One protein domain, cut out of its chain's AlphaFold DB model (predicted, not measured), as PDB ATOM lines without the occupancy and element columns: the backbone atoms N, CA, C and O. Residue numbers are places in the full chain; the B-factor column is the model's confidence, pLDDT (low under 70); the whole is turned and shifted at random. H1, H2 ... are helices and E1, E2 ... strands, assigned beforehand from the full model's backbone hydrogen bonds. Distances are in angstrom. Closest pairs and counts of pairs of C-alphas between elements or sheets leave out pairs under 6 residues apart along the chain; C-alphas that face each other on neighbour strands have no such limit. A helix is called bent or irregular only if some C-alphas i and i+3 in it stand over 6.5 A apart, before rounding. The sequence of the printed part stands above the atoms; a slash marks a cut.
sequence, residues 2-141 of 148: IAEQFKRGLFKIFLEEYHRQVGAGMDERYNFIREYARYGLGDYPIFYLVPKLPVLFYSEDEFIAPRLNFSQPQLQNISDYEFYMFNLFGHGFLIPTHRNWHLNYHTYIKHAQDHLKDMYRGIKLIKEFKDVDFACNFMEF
ATOM      1  N   ILE A   2     151.173 138.901 197.906       92.62
ATOM      2  CA  ILE A   2     149.809 138.356 198.116       92.62
ATOM      3  C   ILE A   2     149.706 136.866 197.748       92.62
ATOM      4  O   ILE A   2     149.250 136.068 198.558       92.62
ATOM      5  N   ALA A   3     150.191 136.475 196.562       93.19
ATOM      6  CA  ALA A   3     150.163 135.075 196.117       93.19
ATOM      7  C   ALA A   3     150.863 134.131 197.110       93.19
ATOM      8  O   ALA A   3     150.385 133.039 197.384       93.19
ATOM      9  N   GLU A   4     151.975 134.577 197.693       94.31
ATOM     10  CA  GLU A   4     152.738 133.797 198.668       94.31
ATOM     11  C   GLU A   4     151.976 133.604 199.981       94.31
ATOM     12  O   GLU A   4     151.919 132.500 200.514       94.31
ATOM     13  N   GLN A   5     151.335 134.662 200.487       95.12
ATOM     14  CA  GLN A   5     150.487 134.564 201.677       95.12
ATOM     15  C   GLN A   5     149.292 133.639 201.438       95.12
ATOM     16  O   GLN A   5     148.982 132.815 202.294       95.12
ATOM     17  N   PHE A   6     148.669 133.732 200.261       95.38
ATOM     18  CA  PHE A   6     147.592 132.834 199.859       95.38
ATOM     19  C   PHE A   6     148.056 131.373 199.847       95.38
ATOM     20  O   PHE A   6     147.441 130.531 200.501       95.38
ATOM     21  N   LYS A   7     149.186 131.079 199.191       96.31
ATOM     22  CA  LYS A   7     149.743 129.721 199.142       96.31
ATOM     23  C   LYS A   7     150.035 129.168 200.539       96.31
ATOM     24  O   LYS A   7     149.602 128.068 200.877       96.31
ATOM     25  N   ARG A   8     150.691 129.955 201.394       96.69
ATOM     26  CA  ARG A   8     150.953 129.587 202.795       96.69
ATOM     27  C   ARG A   8     149.667 129.325 203.581       96.69
ATOM     28  O   ARG A   8     149.625 128.392 204.379       96.69
ATOM     29  N   GLY A   9     148.623 130.116 203.337       96.00
ATOM     30  CA  GLY A   9     147.295 129.924 203.920       96.00
ATOM     31  C   GLY A   9     146.677 128.578 203.543       96.00
ATOM     32  O   GLY A   9     146.220 127.861 204.426       96.00
ATOM     33  N   LEU A  10     146.733 128.188 202.268       96.56
ATOM     34  CA  LEU A  10     146.201 126.902 201.802       96.56
ATOM     35  C   LEU A  10     146.890 125.701 202.465       96.56
ATOM     36  O   LEU A  10     146.226 124.790 202.952       96.56
ATOM     37  N   PHE A  11     148.221 125.730 202.551       97.50
ATOM     38  CA  PHE A  11     148.997 124.709 203.259       97.50
ATOM     39  C   PHE A  11     148.658 124.633 204.751       97.50
ATOM     40  O   PHE A  11     148.569 123.543 205.319       97.50
ATOM     41  N   LYS A  12     148.450 125.792 205.384       96.69
ATOM     42  CA  LYS A  12     148.040 125.873 206.785       96.69
ATOM     43  C   LYS A  12     146.661 125.243 207.000       96.69
ATOM     44  O   LYS A  12     146.535 124.396 207.878       96.69
ATOM     45  N   ILE A  13     145.672 125.610 206.180       95.75
ATOM     46  CA  ILE A  13     144.304 125.068 206.253       95.75
ATOM     47  C   ILE A  13     144.333 123.546 206.098       95.75
ATOM     48  O   ILE A  13     143.724 122.847 206.903       95.75
ATOM     49  N   PHE A  14     145.090 123.031 205.120       96.62
ATOM     50  CA  PHE A  14     145.289 121.590 204.963       96.62
ATOM     51  C   PHE A  14     145.772 120.932 206.253       96.62
ATOM     52  O   PHE A  14     145.161 119.970 206.711       96.62
ATOM     53  N   LEU A  15     146.852 121.446 206.845       96.94
ATOM     54  CA  LEU A  15     147.465 120.807 208.002       96.94
ATOM     55  C   LEU A  15     146.576 120.870 209.250       96.94
ATOM     56  O   LEU A  15     146.501 119.893 209.994       96.94
ATOM     57  N   GLU A  16     145.911 122.003 209.476       95.81
ATOM     58  CA  GLU A  16     145.005 122.196 210.612       95.81
ATOM     59  C   GLU A  16     143.788 121.275 210.509       95.81
ATOM     60  O   GLU A  16     143.462 120.580 211.472       95.81
ATOM     61  N   GLU A  17     143.164 121.189 209.333       95.75
ATOM     62  CA  GLU A  17     142.023 120.301 209.110       95.75
ATOM     63  C   GLU A  17     142.428 118.823 209.132       95.75
ATOM     64  O   GLU A  17     141.718 118.002 209.715       95.75
ATOM     65  N   TYR A  18     143.589 118.481 208.570       96.12
ATOM     66  CA  TYR A  18     144.130 117.125 208.636       96.12
ATOM     67  C   TYR A  18     144.400 116.711 210.084       96.12
ATOM     68  O   TYR A  18     144.009 115.624 210.502       96.12
ATOM     69  N   HIS A  19     145.000 117.584 210.898       96.56
ATOM     70  CA  HIS A  19     145.182 117.304 212.320       96.56
ATOM     71  C   HIS A  19     143.845 117.181 213.056       96.56
ATOM     72  O   HIS A  19     143.659 116.234 213.815       96.56
ATOM     73  N   ARG A  20     142.898 118.093 212.804       95.62
ATOM     74  CA  ARG A  20     141.582 118.101 213.456       95.62
ATOM     75  C   ARG A  20     140.784 116.825 213.181       95.62
ATOM     76  O   ARG A  20     140.064 116.370 214.064       95.62
ATOM     77  N   GLN A  21     140.865 116.285 211.964       95.12
ATOM     78  CA  GLN A  21     140.058 115.137 211.534       95.12
ATOM     79  C   GLN A  21     140.785 113.792 211.669       95.12
ATOM     80  O   GLN A  21     140.157 112.801 212.027       95.12
ATOM     81  N   VAL A  22     142.091 113.751 211.390       95.31
ATOM     82  CA  VAL A  22     142.892 112.512 211.315       95.31
ATOM     83  C   VAL A  22     143.846 112.368 212.509       95.31
ATOM     84  O   VAL A  22     144.306 111.273 212.808       95.31
ATOM     85  N   GLY A  23     144.172 113.459 213.209       94.69
ATOM     86  CA  GLY A  23     145.088 113.458 214.357       94.69
ATOM     87  C   GLY A  23     146.579 113.484 213.996       94.69
ATOM     88  O   GLY A  23     147.402 113.819 214.842       94.69
ATOM     89  N   ALA A  24     146.950 113.247 212.735       92.75
ATOM     90  CA  ALA A  24     148.343 113.036 212.311       92.75
ATOM     91  C   ALA A  24     149.084 114.294 211.800       92.75
ATOM     92  O   ALA A  24     150.190 114.216 211.271       92.75
ATOM     93  N   GLY A  25     148.520 115.496 211.957       90.56
ATOM     94  CA  GLY A  25     149.170 116.727 211.476       90.56
ATOM     95  C   GLY A  25     150.450 117.139 212.220       90.56
ATOM     96  O   GLY A  25     151.144 118.043 211.759       90.56
ATOM     97  N   MET A  26     150.800 116.485 213.333       94.00
ATOM     98  CA  MET A  26     152.069 116.711 214.039       94.00
ATOM     99  C   MET A  26     153.220 115.837 213.529       94.00
ATOM    100  O   MET A  26     154.365 116.106 213.887       94.00
ATOM    101  N   ASP A  27     152.957 114.869 212.645       95.81
ATOM    102  CA  ASP A  27     154.001 113.989 212.115       95.81
ATOM    103  C   ASP A  27     155.151 114.782 211.484       95.81
ATOM    104  O   ASP A  27     154.961 115.843 210.869       95.81
ATOM    105  N   GLU A  28     156.368 114.250 211.617       95.94
ATOM    106  CA  GLU A  28     157.588 114.881 211.105       95.94
ATOM    107  C   GLU A  28     157.551 115.076 209.589       95.94
ATOM    108  O   GLU A  28     158.078 116.067 209.077       95.94
ATOM    109  N   ARG A  29     156.846 114.193 208.866       94.00
ATOM    110  CA  ARG A  29     156.650 114.312 207.413       94.00
ATOM    111  C   ARG A  29     155.992 115.630 207.003       94.00
ATOM    112  O   ARG A  29     156.191 116.063 205.875       94.00
ATOM    113  N   TYR A  30     155.254 116.283 207.905       96.56
ATOM    114  CA  TYR A  30     154.599 117.571 207.666       96.56
ATOM    115  C   TYR A  30     155.370 118.770 208.245       96.56
ATOM    116  O   TYR A  30     154.880 119.899 208.179       96.56
ATOM    117  N   ASN A  31     156.595 118.577 208.760       97.19
ATOM    118  CA  ASN A  31     157.460 119.681 209.201       97.19
ATOM    119  C   ASN A  31     157.637 120.737 208.103       97.19
ATOM    120  O   ASN A  31     157.560 121.927 208.389       97.19
ATOM    121  N   PHE A  32     157.780 120.312 206.844       97.00
ATOM    122  CA  PHE A  32     157.944 121.238 205.720       97.00
ATOM    123  C   PHE A  32     156.726 122.156 205.533       97.00
ATOM    124  O   PHE A  32     156.886 123.338 205.247       97.00
ATOM    125  N   ILE A  33     155.510 121.645 205.767       97.50
ATOM    126  CA  ILE A  33     154.278 122.440 205.708       97.50
ATOM    127  C   ILE A  33     154.266 123.468 206.837       97.50
ATOM    128  O   ILE A  33     153.934 124.628 206.602       97.50
ATOM    129  N   ARG A  34     154.666 123.078 208.056       97.00
ATOM    130  CA  ARG A  34     154.757 123.994 209.206       97.00
ATOM    131  C   ARG A  34     155.789 125.098 208.973       97.00
ATOM    132  O   ARG A  34     155.492 126.269 209.206       97.00
ATOM    133  N   GLU A  35     156.976 124.729 208.500       97.50
ATOM    134  CA  GLU A  35     158.067 125.644 208.150       97.50
ATOM    135  C   GLU A  35     157.630 126.638 207.065       97.50
ATOM    136  O   GLU A  35     157.786 127.853 207.230       97.50
ATOM    137  N   TYR A  36     157.002 126.139 206.001       97.44
ATOM    138  CA  TYR A  36     156.491 126.954 204.906       97.44
ATOM    139  C   TYR A  36     155.359 127.884 205.354       97.44
ATOM    140  O   TYR A  36     155.438 129.105 205.202       97.44
ATOM    141  N   ALA A  37     154.317 127.341 205.982       96.19
ATOM    142  CA  ALA A  37     153.158 128.112 206.414       96.19
ATOM    143  C   ALA A  37     153.543 129.206 207.421       96.19
ATOM    144  O   ALA A  37     153.073 130.341 207.307       96.19
ATOM    145  N   ARG A  38     154.434 128.912 208.379       94.38
ATOM    146  CA  ARG A  38     154.796 129.845 209.458       94.38
ATOM    147  C   ARG A  38     155.879 130.841 209.068       94.38
ATOM    148  O   ARG A  38     155.730 132.026 209.362       94.38
ATOM    149  N   TYR A  39     156.932 130.380 208.403       95.75
ATOM    150  CA  TYR A  39     158.143 131.169 208.170       95.75
ATOM    151  C   TYR A  39     158.411 131.449 206.687       95.75
ATOM    152  O   TYR A  39     159.288 132.247 206.378       95.75
ATOM    153  N   GLY A  40     157.648 130.844 205.768       94.75
ATOM    154  CA  GLY A  40     157.876 130.975 204.327       94.75
ATOM    155  C   GLY A  40     159.145 130.263 203.859       94.75
ATOM    156  O   GLY A  40     159.780 130.718 202.916       94.75
ATOM    157  N   LEU A  41     159.553 129.195 204.552       95.75
ATOM    158  CA  LEU A  41     160.745 128.427 204.195       95.75
ATOM    159  C   LEU A  41     160.416 127.373 203.134       95.75
ATOM    160  O   LEU A  41     159.480 126.593 203.303       95.75
ATOM    161  N   GLY A  42     161.231 127.330 202.080       91.69
ATOM    162  CA  GLY A  42     161.039 126.456 200.923       91.69
ATOM    163  C   GLY A  42     160.189 127.089 199.818       91.69
ATOM    164  O   GLY A  42     159.656 128.184 199.973       91.69
ATOM    165  N   ASP A  43     160.082 126.383 198.694       90.81
ATOM    166  CA  ASP A  43     159.225 126.745 197.564       90.81
ATOM    167  C   ASP A  43     158.413 125.511 197.160       90.81
ATOM    168  O   ASP A  43     158.953 124.526 196.646       90.81
ATOM    169  N   TYR A  44     157.121 125.535 197.488       94.75
ATOM    170  CA  TYR A  44     156.213 124.416 197.272       94.75
ATOM    171  C   TYR A  44     155.106 124.827 196.304       94.75
ATOM    172  O   TYR A  44     154.473 125.873 196.489       94.75
ATOM    173  N   PRO A  45     154.846 124.017 195.264       94.25
ATOM    174  CA  PRO A  45     153.866 124.368 194.260       94.25
ATOM    175  C   PRO A  45     152.452 124.233 194.817       94.25
ATOM    176  O   PRO A  45     152.143 123.316 195.578       94.25
ATOM    177  N   ILE A  46     151.575 125.120 194.362       96.00
ATOM    178  CA  ILE A  46     150.130 124.937 194.454       96.00
ATOM    179  C   ILE A  46     149.575 125.058 193.053       96.00
ATOM    180  O   ILE A  46     149.923 125.991 192.322       96.00
ATOM    181  N   PHE A  47     148.702 124.130 192.690       95.69
ATOM    182  CA  PHE A  47     148.043 124.155 191.401       95.69
ATOM    183  C   PHE A  47     146.572 124.509 191.555       95.69
ATOM    184  O   PHE A  47     145.891 124.035 192.464       95.69
ATOM    185  N   TYR A  48     146.099 125.343 190.638       96.38
ATOM    186  CA  TYR A  48     144.696 125.630 190.421       96.38
ATOM    187  C   TYR A  48     144.141 124.652 189.385       96.38
ATOM    188  O   TYR A  48     144.702 124.509 188.291       96.38
ATOM    189  N   LEU A  49     143.047 123.981 189.728       94.62
ATOM    190  CA  LEU A  49     142.307 123.125 188.810       94.62
ATOM    191  C   LEU A  49     141.323 124.005 188.042       94.62
ATOM    192  O   LEU A  49     140.341 124.487 188.600       94.62
ATOM    193  N   VAL A  50     141.610 124.252 186.765       93.56
ATOM    194  CA  VAL A  50     140.840 125.186 185.938       93.56
ATOM    195  C   VAL A  50     139.501 124.541 185.575       93.56
ATOM    196  O   VAL A  50     139.512 123.544 184.842       93.56
ATOM    197  N   PRO A  51     138.355 125.083 186.032       92.25
ATOM    198  CA  PRO A  51     137.054 124.486 185.760       92.25
ATOM    199  C   PRO A  51     136.787 124.383 184.257       92.25
ATOM    200  O   PRO A  51     137.124 125.283 183.483       92.25
ATOM    201  N   LYS A  52     136.208 123.255 183.843       89.50
ATOM    202  CA  LYS A  52     135.735 123.029 182.469       89.50
ATOM    203  C   LYS A  52     134.274 123.423 182.308       89.50
ATOM    204  O   LYS A  52     133.880 123.919 181.257       89.50
ATOM    205  N   LEU A  53     133.477 123.147 183.335       86.44
ATOM    206  CA  LEU A  53     132.044 123.386 183.333       86.44
ATOM    207  C   LEU A  53     131.751 124.783 183.903       86.44
ATOM    208  O   LEU A  53     132.398 125.175 184.875       86.44
ATOM    209  N   PRO A  54     130.767 125.518 183.357       88.44
ATOM    210  CA  PRO A  54     130.364 126.831 183.856       88.44
ATOM    211  C   PRO A  54     129.475 126.704 185.107       88.44
ATOM    212  O   PRO A  54     128.407 127.303 185.191       88.44
ATOM    213  N   VAL A  55     129.882 125.868 186.064       83.19
ATOM    214  CA  VAL A  55     129.154 125.614 187.313       83.19
ATOM    215  C   VAL A  55     130.111 125.605 188.499       83.19
ATOM    216  O   VAL A  55     131.245 125.137 188.401       83.19
ATOM    217  N   LEU A  56     129.633 126.105 189.636       81.44
ATOM    218  CA  LEU A  56     130.300 125.975 190.926       81.44
ATOM    219  C   LEU A  56     129.750 124.731 191.628       81.44
ATOM    220  O   LEU A  56     128.564 124.670 191.945       81.44
ATOM    221  N   PHE A  57     130.609 123.745 191.869       74.69
ATOM    222  CA  PHE A  57     130.258 122.578 192.675       74.69
ATOM    223  C   PHE A  57     130.505 122.897 194.149       74.69
ATOM    224  O   PHE A  57     131.657 122.981 194.572       74.69
ATOM    225  N   TYR A  58     129.425 123.093 194.904       77.75
ATOM    226  CA  TYR A  58     129.431 123.205 196.360       77.75
ATOM    227  C   TYR A  58     128.114 122.666 196.918       77.75
ATOM    228  O   TYR A  58     127.078 122.719 196.248       77.75
ATOM    229  N   SER A  59     128.148 122.152 198.143       80.38
ATOM    230  CA  SER A  59     126.932 121.906 198.924       80.38
ATOM    231  C   SER A  59     126.623 123.095 199.840       80.38
ATOM    232  O   SER A  59     127.504 123.890 200.176       80.38
ATOM    233  N   GLU A  60     125.364 123.229 200.263       82.69
ATOM    234  CA  GLU A  60     124.972 124.235 201.263       82.69
ATOM    235  C   GLU A  60     125.753 124.044 202.576       82.69
ATOM    236  O   GLU A  60     126.241 125.012 203.161       82.69
ATOM    237  N   ASP A  61     125.983 122.790 202.973       82.81
ATOM    238  CA  ASP A  61     126.785 122.442 204.146       82.81
ATOM    239  C   ASP A  61     128.246 122.900 204.016       82.81
ATOM    240  O   ASP A  61     128.810 123.431 204.973       82.81
ATOM    241  N   GLU A  62     128.862 122.740 202.839       79.19
ATOM    242  CA  GLU A  62     130.222 123.226 202.567       79.19
ATOM    243  C   GLU A  62     130.305 124.755 202.591       79.19
ATOM    244  O   GLU A  62     131.341 125.304 202.966       79.19
ATOM    245  N   PHE A  63     129.229 125.450 202.218       80.12
ATOM    246  CA  PHE A  63     129.169 126.907 202.288       80.12
ATOM    247  C   PHE A  63     129.040 127.405 203.735       80.12
ATOM    248  O   PHE A  63     129.737 128.339 204.134       80.12
ATOM    249  N   ILE A  64     128.175 126.773 204.534       86.62
ATOM    250  CA  ILE A  64     127.933 127.140 205.939       86.62
ATOM    251  C   ILE A  64     129.125 126.756 206.824       86.62
ATOM    252  O   ILE A  64     129.518 127.514 207.714       86.62
ATOM    253  N   ALA A  65     129.702 125.577 206.596       85.69
ATOM    254  CA  ALA A  65     130.809 125.040 207.371       85.69
ATOM    255  C   ALA A  65     131.869 124.419 206.444       85.69
ATOM    256  O   ALA A  65     131.936 123.189 206.333       85.69
ATOM    257  N   PRO A  66     132.739 125.244 205.826       84.00
ATOM    258  CA  PRO A  66     133.794 124.767 204.942       84.00
ATOM    259  C   PRO A  66     134.705 123.771 205.658       84.00
ATOM    260  O   PRO A  66     135.258 124.063 206.721       84.00
ATOM    261  N   ARG A  67     134.864 122.582 205.077       87.75
ATOM    262  CA  ARG A  67     135.720 121.514 205.602       87.75
ATOM    263  C   ARG A  67     136.473 120.859 204.465       87.75
ATOM    264  O   ARG A  67     135.947 120.694 203.370       87.75
ATOM    265  N   LEU A  68     137.695 120.432 204.755       91.94
ATOM    266  CA  LEU A  68     138.434 119.574 203.840       91.94
ATOM    267  C   LEU A  68     137.977 118.121 204.004       91.94
ATOM    268  O   LEU A  68     137.697 117.672 205.116       91.94
ATOM    269  N   ASN A  69     137.893 117.388 202.895       89.12
ATOM    270  CA  ASN A  69     137.450 115.998 202.882       89.12
ATOM    271  C   ASN A  69     138.646 115.046 203.035       89.12
ATOM    272  O   ASN A  69     139.497 114.973 202.149       89.12
ATOM    273  N   PHE A  70     138.673 114.267 204.117       93.88
ATOM    274  CA  PHE A  70     139.670 113.215 204.362       93.88
ATOM    275  C   PHE A  70     139.056 111.809 204.349       93.88
ATOM    276  O   PHE A  70     139.383 110.961 205.174       93.88
ATOM    277  N   SER A  71     138.145 111.554 203.410       91.81
ATOM    278  CA  SER A  71     137.630 110.208 203.147       91.81
ATOM    279  C   SER A  71     138.752 109.224 202.792       91.81
ATOM    280  O   SER A  71     139.819 109.616 202.317       91.81
ATOM    281  N   GLN A  72     138.500 107.924 202.973       92.88
ATOM    282  CA  GLN A  72     139.499 106.884 202.708       92.88
ATOM    283  C   GLN A  72     140.128 106.964 201.300       92.88
ATOM    284  O   GLN A  72     141.349 106.852 201.212       92.88
ATOM    285  N   PRO A  73     139.377 107.235 200.208       89.75
ATOM    286  CA  PRO A  73     139.979 107.434 198.886       89.75
ATOM    287  C   PRO A  73     140.940 108.629 198.823       89.75
ATOM    288  O   PRO A  73     141.977 108.557 198.171       89.75
ATOM    289  N   GLN A  74     140.631 109.725 199.523       89.00
ATOM    290  CA  GLN A  74     141.519 110.890 199.589       89.00
ATOM    291  C   GLN A  74     142.795 110.582 200.377       89.00
ATOM    292  O   GLN A  74     143.887 110.951 199.954       89.00
ATOM    293  N   LEU A  75     142.674 109.863 201.496       93.56
ATOM    294  CA  LEU A  75     143.827 109.417 202.279       93.56
ATOM    295  C   LEU A  75     144.711 108.440 201.494       93.56
ATOM    296  O   LEU A  75     145.935 108.531 201.569       93.56
ATOM    297  N   GLN A  76     144.104 107.561 200.695       91.31
ATOM    298  CA  GLN A  76     144.833 106.665 199.801       91.31
ATOM    299  C   GLN A  76     145.606 107.456 198.736       91.31
ATOM    300  O   GLN A  76     146.796 107.222 198.560       91.31
ATOM    301  N   ASN A  77     144.992 108.472 198.117       86.75
ATOM    302  CA  ASN A  77     145.689 109.351 197.170       86.75
ATOM    303  C   ASN A  77     146.893 110.072 197.801       86.75
ATOM    304  O   ASN A  77     147.941 110.189 197.167       86.75
ATOM    305  N   ILE A  78     146.765 110.530 199.054       91.12
ATOM    306  CA  ILE A  78     147.888 111.111 199.808       91.12
ATOM    307  C   ILE A  78     149.010 110.080 199.984       91.12
ATOM    308  O   ILE A  78     150.180 110.435 199.854       91.12
ATOM    309  N   SER A  79     148.666 108.829 200.296       90.38
ATOM    310  CA  SER A  79     149.632 107.745 200.491       90.38
ATOM    311  C   SER A  79     150.351 107.363 199.196       90.38
ATOM    312  O   SER A  79     151.567 107.203 199.206       90.38
ATOM    313  N   ASP A  80     149.612 107.232 198.096       89.50
ATOM    314  CA  ASP A  80     150.135 106.694 196.838       89.50
ATOM    315  C   ASP A  80     150.915 107.731 196.033       89.50
ATOM    316  O   ASP A  80     151.879 107.395 195.345       89.50
ATOM    317  N   TYR A  81     150.499 108.995 196.115       88.88
ATOM    318  CA  TYR A  81     151.027 110.036 195.243       88.88
ATOM    319  C   TYR A  81     151.654 111.218 195.967       88.88
ATOM    320  O   TYR A  81     152.301 112.033 195.315       88.88
ATOM    321  N   GLU A  82     151.476 111.337 197.284       92.75
ATOM    322  CA  GLU A  82     151.972 112.473 198.070       92.75
ATOM    323  C   GLU A  82     151.394 113.827 197.625       92.75
ATOM    324  O   GLU A  82     152.038 114.876 197.734       92.75
ATOM    325  N   PHE A  83     150.155 113.811 197.143       92.75
ATOM    326  CA  PHE A  83     149.403 114.991 196.746       92.75
ATOM    327  C   PHE A  83     147.988 114.939 197.316       92.75
ATOM    328  O   PHE A  83     147.408 113.870 197.500       92.75
ATOM    329  N   TYR A  84     147.428 116.114 197.585       94.50
ATOM    330  CA  TYR A  84     146.071 116.261 198.083       94.50
ATOM    331  C   TYR A  84     145.308 117.288 197.258       94.50
ATOM    332  O   TYR A  84     145.755 118.426 197.084       94.50
ATOM    333  N   MET A  85     144.149 116.864 196.760       93.00
ATOM    334  CA  MET A  85     143.201 117.714 196.059       93.00
ATOM    335  C   MET A  85     142.086 118.116 197.015       93.00
ATOM    336  O   MET A  85     141.515 117.269 197.697       93.00
ATOM    337  N   PHE A  86     141.716 119.390 196.999       92.62
ATOM    338  CA  PHE A  86     140.558 119.868 197.739       92.62
ATOM    339  C   PHE A  86     139.815 120.965 196.998       92.62
ATOM    340  O   PHE A  86     140.374 121.653 196.147       92.62
ATOM    341  N   ASN A  87     138.542 121.120 197.344       89.50
ATOM    342  CA  ASN A  87     137.728 122.242 196.920       89.50
ATOM    343  C   ASN A  87     137.674 123.277 198.050       89.50
ATOM    344  O   ASN A  87     137.541 122.914 199.219       89.50
ATOM    345  N   LEU A  88     137.796 124.552 197.702       88.38
ATOM    346  CA  LEU A  88     137.530 125.660 198.606       88.38
ATOM    347  C   LEU A  88     136.722 126.717 197.848       88.38
ATOM    348  O   LEU A  88     137.205 127.277 196.865       88.38
ATOM    349  N   PHE A  89     135.493 126.974 198.305       83.75
ATOM    350  CA  PHE A  89     134.544 127.911 197.682       83.75
ATOM    351  C   PHE A  89     134.300 127.650 196.185       83.75
ATOM    352  O   PHE A  89     134.270 128.574 195.378       83.75
ATOM    353  N   GLY A  90     134.169 126.381 195.797       85.38
ATOM    354  CA  GLY A  90     133.940 125.974 194.409       85.38
ATOM    355  C   GLY A  90     135.201 125.947 193.539       85.38
ATOM    356  O   GLY A  90     135.128 125.519 192.388       85.38
ATOM    357  N   HIS A  91     136.363 126.322 194.078       91.00
ATOM    358  CA  HIS A  91     137.643 126.254 193.379       91.00
ATOM    359  C   HIS A  91     138.443 125.024 193.798       91.00
ATOM    360  O   HIS A  91     138.677 124.787 194.983       91.00
ATOM    361  N   GLY A  92     138.902 124.257 192.811       92.81
ATOM    362  CA  GLY A  92     139.776 123.113 193.029       92.81
ATOM    363  C   GLY A  92     141.238 123.533 193.173       92.81
ATOM    364  O   GLY A  92     141.782 124.239 192.319       92.81
ATOM    365  N   PHE A  93     141.885 123.050 194.225       95.56
ATOM    366  CA  PHE A  93     143.307 123.232 194.485       95.56
ATOM    367  C   PHE A  93     143.998 121.894 194.672       95.56
ATOM    368  O   PHE A  93     143.402 120.903 195.096       95.56
ATOM    369  N   LEU A  94     145.290 121.898 194.378       94.94
ATOM    370  CA  LEU A  94     146.154 120.746 194.505       94.94
ATOM    371  C   LEU A  94     147.466 121.152 195.171       94.94
ATOM    372  O   LEU A  94     148.140 122.072 194.700       94.94
ATOM    373  N   ILE A  95     147.840 120.434 196.230       95.94
ATOM    374  CA  ILE A  95     149.071 120.674 196.990       95.94
ATOM    375  C   ILE A  95     149.860 119.377 197.214       95.94
ATOM    376  O   ILE A  95     149.253 118.310 197.340       95.94
ATOM    377  N   PRO A  96     151.196 119.443 197.307       95.44
ATOM    378  CA  PRO A  96     152.003 118.328 197.779       95.44
ATOM    379  C   PRO A  96     151.839 118.107 199.289       95.44
ATOM    380  O   PRO A  96     151.713 119.051 200.068       95.44
ATOM    381  N   THR A  97     151.927 116.853 199.718       95.25
ATOM    382  CA  THR A  97     151.871 116.424 201.127       95.25
ATOM    383  C   THR A  97     153.186 115.799 201.605       95.25
ATOM    384  O   THR A  97     153.268 115.261 202.714       95.25
ATOM    385  N   HIS A  98     154.242 115.905 200.794       94.38
ATOM    386  CA  HIS A  98     155.590 115.455 201.123       94.38
ATOM    387  C   HIS A  98     156.670 116.429 200.621       94.38
ATOM    388  O   HIS A  98     156.505 117.107 199.604       94.38
ATOM    389  N   ARG A  99     157.810 116.486 201.328       94.38
ATOM    390  CA  ARG A  99     158.919 117.410 201.019       94.38
ATOM    391  C   ARG A  99     159.547 117.120 199.650       94.38
ATOM    392  O   ARG A  99     159.948 118.055 198.960       94.38
ATOM    393  N   ASN A 100     159.585 115.852 199.242       92.25
ATOM    394  CA  ASN A 100     160.202 115.403 197.990       92.25
ATOM    395  C   ASN A 100     159.190 115.258 196.839       92.25
ATOM    396  O   ASN A 100     159.367 114.426 195.956       92.25
ATOM    397  N   TRP A 101     158.148 116.093 196.828       90.88
ATOM    398  CA  TRP A 101     157.046 116.063 195.856       90.88
ATOM    399  C   TRP A 101     157.479 115.993 194.384       90.88
ATOM    400  O   TRP A 101     156.780 115.422 193.550       90.88
ATOM    401  N   HIS A 102     158.637 116.568 194.050       91.12
ATOM    402  CA  HIS A 102     159.177 116.609 192.692       91.12
ATOM    403  C   HIS A 102     159.453 115.209 192.124       91.12
ATOM    404  O   HIS A 102     159.376 115.030 190.910       91.12
ATOM    405  N   LEU A 103     159.716 114.217 192.984       91.44
ATOM    406  CA  LEU A 103     159.931 112.825 192.581       91.44
ATOM    407  C   LEU A 103     158.652 112.185 192.025       91.44
ATOM    408  O   LEU A 103     158.718 111.405 191.080       91.44
ATOM    409  N   ASN A 104     157.493 112.565 192.569       87.44
ATOM    410  CA  ASN A 104     156.190 111.999 192.212       87.44
ATOM    411  C   ASN A 104     155.357 112.910 191.298       87.44
ATOM    412  O   ASN A 104     154.297 112.510 190.817       87.44
ATOM    413  N   TYR A 105     155.851 114.117 191.004       89.31
ATOM    414  CA  TYR A 105     155.134 115.147 190.253       89.31
ATOM    415  C   TYR A 105     154.574 114.652 188.913       89.31
ATOM    416  O   TYR A 105     153.379 114.782 188.660       89.31
ATOM    417  N   HIS A 106     155.413 114.059 188.059       88.19
ATOM    418  CA  HIS A 106     154.985 113.622 186.725       88.19
ATOM    419  C   HIS A 106     153.924 112.521 186.792       88.19
ATOM    420  O   HIS A 106     152.916 112.587 186.086       88.19
ATOM    421  N   THR A 107     154.133 111.535 187.665       87.19
ATOM    422  CA  THR A 107     153.194 110.432 187.887       87.19
ATOM    423  C   THR A 107     151.846 110.960 188.362       87.19
ATOM    424  O   THR A 107     150.809 110.587 187.813       87.19
ATOM    425  N   TYR A 108     151.856 111.872 189.335       84.44
ATOM    426  CA  TYR A 108     150.627 112.409 189.889       84.44
ATOM    427  C   TYR A 108     149.882 113.324 188.917       84.44
ATOM    428  O   TYR A 108     148.675 113.181 188.770       84.44
ATOM    429  N   ILE A 109     150.563 114.249 188.232       88.31
ATOM    430  CA  ILE A 109     149.887 115.154 187.291       88.31
ATOM    431  C   ILE A 109     149.214 114.367 186.172       88.31
ATOM    432  O   ILE A 109     148.078 114.681 185.827       88.31
ATOM    433  N   LYS A 110     149.862 113.312 185.665       89.12
ATOM    434  CA  LYS A 110     149.240 112.415 184.689       89.12
ATOM    435  C   LYS A 110     147.987 111.747 185.264       89.12
ATOM    436  O   LYS A 110     146.921 111.837 184.665       89.12
ATOM    437  N   HIS A 111     148.093 111.153 186.456       88.06
ATOM    438  CA  HIS A 111     146.949 110.558 187.152       88.06
ATOM    439  C   HIS A 111     145.806 111.571 187.348       88.06
ATOM    440  O   HIS A 111     144.653 111.270 187.047       88.06
ATOM    441  N   ALA A 112     146.117 112.783 187.808       87.50
ATOM    442  CA  ALA A 112     145.147 113.845 188.028       87.50
ATOM    443  C   ALA A 112     144.476 114.273 186.717       87.50
ATOM    444  O   ALA A 112     143.258 114.374 186.673       87.50
ATOM    445  N   GLN A 113     145.234 114.472 185.636       88.44
ATOM    446  CA  GLN A 113     144.678 114.804 184.322       88.44
ATOM    447  C   GLN A 113     143.697 113.734 183.836       88.44
ATOM    448  O   GLN A 113     142.597 114.075 183.406       88.44
ATOM    449  N   ASP A 114     144.050 112.455 183.970       89.06
ATOM    450  CA  ASP A 114     143.206 111.349 183.518       89.06
ATOM    451  C   ASP A 114     141.887 111.256 184.307       89.06
ATOM    452  O   ASP A 114     140.826 111.066 183.706       89.06
ATOM    453  N   HIS A 115     141.938 111.439 185.632       86.44
ATOM    454  CA  HIS A 115     140.772 111.320 186.520       86.44
ATOM    455  C   HIS A 115     139.896 112.578 186.569       86.44
ATOM    456  O   HIS A 115     138.725 112.499 186.934       86.44
ATOM    457  N   LEU A 116     140.450 113.746 186.236       88.62
ATOM    458  CA  LEU A 116     139.790 115.038 186.436       88.62
ATOM    459  C   LEU A 116     139.355 115.724 185.132       88.62
ATOM    460  O   LEU A 116     138.676 116.749 185.198       88.62
ATOM    461  N   LYS A 117     139.686 115.164 183.959       88.75
ATOM    462  CA  LYS A 117     139.409 115.728 182.615       88.75
ATOM    463  C   LYS A 117     137.947 116.095 182.326       88.75
ATOM    464  O   LYS A 117     137.666 116.913 181.441       88.75
ATOM    465  N   ASP A 118     137.011 115.462 183.027       87.75
ATOM    466  CA  ASP A 118     135.581 115.704 182.834       87.75
ATOM    467  C   ASP A 118     135.115 116.955 183.588       87.75
ATOM    468  O   ASP A 118     134.237 117.669 183.111       87.75
ATOM    469  N   MET A 119     135.759 117.272 184.715       87.25
ATOM    470  CA  MET A 119     135.434 118.431 185.556       87.25
ATOM    471  C   MET A 119     136.338 119.637 185.277       87.25
ATOM    472  O   MET A 119     135.899 120.785 185.385       87.25
ATOM    473  N   TYR A 120     137.590 119.394 184.892       90.88
ATOM    474  CA  TYR A 120     138.619 120.419 184.760       90.88
ATOM    475  C   TYR A 120     139.297 120.346 183.395       90.88
ATOM    476  O   TYR A 120     139.600 119.269 182.885       90.88
ATOM    477  N   ARG A 121     139.549 121.514 182.796       90.88
ATOM    478  CA  ARG A 121     140.203 121.635 181.480       90.88
ATOM    479  C   ARG A 121     141.722 121.753 181.574       90.88
ATOM    480  O   ARG A 121     142.404 121.702 180.559       90.88
ATOM    481  N   GLY A 122     142.257 121.947 182.778       91.38
ATOM    482  CA  GLY A 122     143.692 122.064 182.985       91.38
ATOM    483  C   GLY A 122     144.089 122.173 184.451       91.38
ATOM    484  O   GLY A 122     143.263 122.437 185.323       91.38
ATOM    485  N   ILE A 123     145.384 121.994 184.692       93.75
ATOM    486  CA  ILE A 123     146.033 122.143 185.995       93.75
ATOM    487  C   ILE A 123     147.101 123.220 185.826       93.75
ATOM    488  O   ILE A 123     148.022 123.061 185.025       93.75
ATOM    489  N   LYS A 124     146.963 124.340 186.536       94.44
ATOM    490  CA  LYS A 124     147.818 125.520 186.371       94.44
ATOM    491  C   LYS A 124     148.595 125.796 187.652       94.44
ATOM    492  O   LYS A 124     147.994 125.950 188.706       94.44
ATOM    493  N   LEU A 125     149.919 125.916 187.565       95.44
ATOM    494  CA  LEU A 125     150.737 126.382 188.690       95.44
ATOM    495  C   LEU A 125     150.370 127.831 189.049       95.44
ATOM    496  O   LEU A 125     150.357 128.697 188.175       95.44
ATOM    497  N   ILE A 126     150.130 128.094 190.333       96.69
ATOM    498  CA  ILE A 126     149.857 129.437 190.853       96.69
ATOM    499  C   ILE A 126     151.190 130.147 191.109       96.69
ATOM    500  O   ILE A 126     151.897 129.844 192.072       96.69
ATOM    501  N   LYS A 127     151.530 131.112 190.254       95.62
ATOM    502  CA  LYS A 127     152.690 132.002 190.426       95.62
ATOM    503  C   LYS A 127     152.258 133.355 190.983       95.62
ATOM    504  O   LYS A 127     152.935 133.938 191.827       95.62
ATOM    505  N   GLU A 128     151.099 133.827 190.544       95.44
ATOM    506  CA  GLU A 128     150.496 135.095 190.926       95.44
ATOM    507  C   GLU A 128     149.069 134.894 191.443       95.44
ATOM    508  O   GLU A 128     148.395 133.924 191.113       95.44
ATOM    509  N   PHE A 129     148.567 135.844 192.234       93.06
ATOM    510  CA  PHE A 129     147.219 135.746 192.807       93.06
ATOM    511  C   PHE A 129     146.130 135.720 191.721       93.06
ATOM    512  O   PHE A 129     145.135 135.019 191.860       93.06
ATOM    513  N   LYS A 130     146.373 136.412 190.599       94.00
ATOM    514  CA  LYS A 130     145.492 136.443 189.421       94.00
ATOM    515  C   LYS A 130     145.441 135.126 188.639       94.00
ATOM    516  O   LYS A 130     144.680 135.017 187.685       94.00
ATOM    517  N   ASP A 131     146.288 134.148 188.975       95.50
ATOM    518  CA  ASP A 131     146.256 132.848 188.304       95.50
ATOM    519  C   ASP A 131     145.027 132.020 188.680       95.50
ATOM    520  O   ASP A 131     144.678 131.103 187.933       95.50
ATOM    521  N   VAL A 132     144.389 132.363 189.800       95.12
ATOM    522  CA  VAL A 132     143.124 131.799 190.260       95.12
ATOM    523  C   VAL A 132     141.986 132.704 189.798       95.12
ATOM    524  O   VAL A 132     142.019 133.920 189.988       95.12
ATOM    525  N   ASP A 133     140.964 132.104 189.198       93.44
ATOM    526  CA  ASP A 133     139.811 132.823 188.653       93.44
ATOM    527  C   ASP A 133     138.760 133.121 189.734       93.44
ATOM    528  O   ASP A 133     137.649 132.606 189.690       93.44
ATOM    529  N   PHE A 134     139.107 133.948 190.722       90.88
ATOM    530  CA  PHE A 134     138.192 134.304 191.819       90.88
ATOM    531  C   PHE A 134     136.947 135.077 191.361       90.88
ATOM    532  O   PHE A 134     135.933 135.075 192.053       90.88
ATOM    533  N   ALA A 135     137.008 135.735 190.199       91.56
ATOM    534  CA  ALA A 135     135.852 136.394 189.591       91.56
ATOM    535  C   ALA A 135     134.886 135.399 188.924       91.56
ATOM    536  O   ALA A 135     133.828 135.800 188.450       91.56
ATOM    537  N   CYS A 136     135.237 134.106 188.908       90.62
ATOM    538  CA  CYS A 136     134.442 133.035 188.326       90.62
ATOM    539  C   CYS A 136     134.098 133.281 186.845       90.62
ATOM    540  O   CYS A 136     133.016 132.917 186.385       90.62
ATOM    541  N   ASN A 137     135.033 133.858 186.080       90.00
ATOM    542  CA  ASN A 137     134.868 134.108 184.643       90.00
ATOM    543  C   ASN A 137     134.597 132.812 183.861       90.00
ATOM    544  O   ASN A 137     133.957 132.830 182.813       90.00
ATOM    545  N   PHE A 138     135.038 131.658 184.371       87.44
ATOM    546  CA  PHE A 138     134.691 130.351 183.809       87.44
ATOM    547  C   PHE A 138     133.171 130.090 183.735       87.44
ATOM    548  O   PHE A 138     132.750 129.265 182.929       87.44
ATOM    549  N   MET A 139     132.337 130.786 184.520       87.75
ATOM    550  CA  MET A 139     130.872 130.693 184.433       87.75
ATOM    551  C   MET A 139     130.301 131.416 183.208       87.75
ATOM    552  O   MET A 139     129.218 131.076 182.738       87.75
ATOM    553  N   GLU A 140     131.033 132.376 182.645       84.00
ATOM    554  CA  GLU A 140     130.658 133.040 181.391       84.00
ATOM    555  C   GLU A 140     130.937 132.157 180.166       84.00
ATOM    556  O   GLU A 140     130.546 132.491 179.044       84.00
ATOM    557  N   PHE A 141     131.593 131.009 180.370       70.88
ATOM    558  CA  PHE A 141     131.904 130.057 179.317       70.88
ATOM    559  C   PHE A 141     130.625 129.389 178.792       70.88
ATOM    560  O   PHE A 141     130.169 128.351 179.270       70.88
TER     561      PHE A 141
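This is residues 2 to 141 of the 148 residues of an uncharacterized protein of Mucilaginibacter sp. OK268 (UniProt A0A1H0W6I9). A small, strongly twisted sheet of four antiparallel strands forms the middle of the domain, with helix H5 packed over one face, helix H4 beside edge strand E2, and a helical hairpin, H1 and H2, of which H1 passes by E3 and E2. H3 and H6 lie far out from the middle, H3 on a wide excursion between E1 and H4, H6 at the end of the printed part. The printed part has 140 residues with six named helices and four named strands, in the order H1, H2, E1, H3, H4, E2, E3, H5, E4, H6, and its class is mixed, helices and strands. The strands stand in the order E2, E3, E1, E4. The whole is compact, with a radius of gyration of the C-alphas of 14.7 A and spans of 44 by 33 by 32 A.

The sheet has E2, residues 83 to 88, and E4, residues 120 to 125, as edge strands, with E3, residues 91 to 96, and E1, residues 47 to 51, as inner strands. From edge to edge the strands' lines turn by 69 degrees. E2 and E3 form a hairpin, antiparallel at 155 degrees, with N 86 and O 93 at 3.0 A and N 93 and O 86 at 2.8 A, within hydrogen-bond range. E3 and E1 are antiparallel at 153 degrees, with N 49 and O 92 at 2.9 A. E1 and E4 are antiparallel at 155 degrees, with N 48 and O 124 at 2.8 A. H5, residues 105 to 116, is on one face of the sheet at a height of 7.4 A over the sheet, giving two layers, a sheet and a helix on one face of it. H5 lies over none of the strands, but only just: 2 of its C-alphas fall on E1 and 2 on E4. E3, H5 and E4 form a split strand-helix-strand unit, two strands running the same way with E1 between them, and its crossover is right-handed. H4, residues 72 to 81, only grazes the sheet with residues 74 to 81; the closest C-alphas of H4 and E2 are those of Ile 78 and Tyr 84, 5.7 A apart. H4 and H5 are close but not clearly touching, the C-alphas of Tyr 81 and Tyr 108 being closest at 5.9 A. H1, residues 2 to 22, only grazes the sheet with residues 7 to 14; the closest C-alphas of H1 and E3 are those of Phe 11 and Ile 95, 7.5 A apart. H1 and H2, residues 28 to 39, form a helical hairpin: H1 touches H2 with residues 8 to 15 alone, closest at the C-alphas of Arg 8 and Ala 37, 4.5 A, opposite ways at a steep tilt of 37 degrees, only just steep. H3, residues 60 to 64, is not on the sheet and touches no helix. H6, residues 137 to 140, is only just not on the sheet, with 4 pairs of C-alphas within 10 A. Every O i to N i+4 pair is within hydrogen-bond range in H1, H3, H4 and H5; H2 has 6 of 8, and H6 is too short for such a pair.

H1 begins at C-alpha 2, (149.809, 138.356, 198.116), and is 29.8 A long. H2, 16.6 A, is irregular, with C-alphas 29 and 32 at 7.2 A. E2 measures 16.1 A, E3 17.0 A, H5 15.8 A, and H4 and E4 14.1 A each; E1 measures 12.4 A. E3 begins at C-alpha 91, (137.643, 126.254, 193.379). H3 measures 6.3 A and H6 5.4 A, and H6 ends at C-alpha 140, (130.658, 133.040, 181.391).

The two C-alphas farthest apart are those of Glu 28 and Glu 140, 44.0 A. The printed part has no cut; the link from E4 to H6, 11 residues, is long. The mean pLDDT of the printed part is 91.5, and no printed residue is under 70.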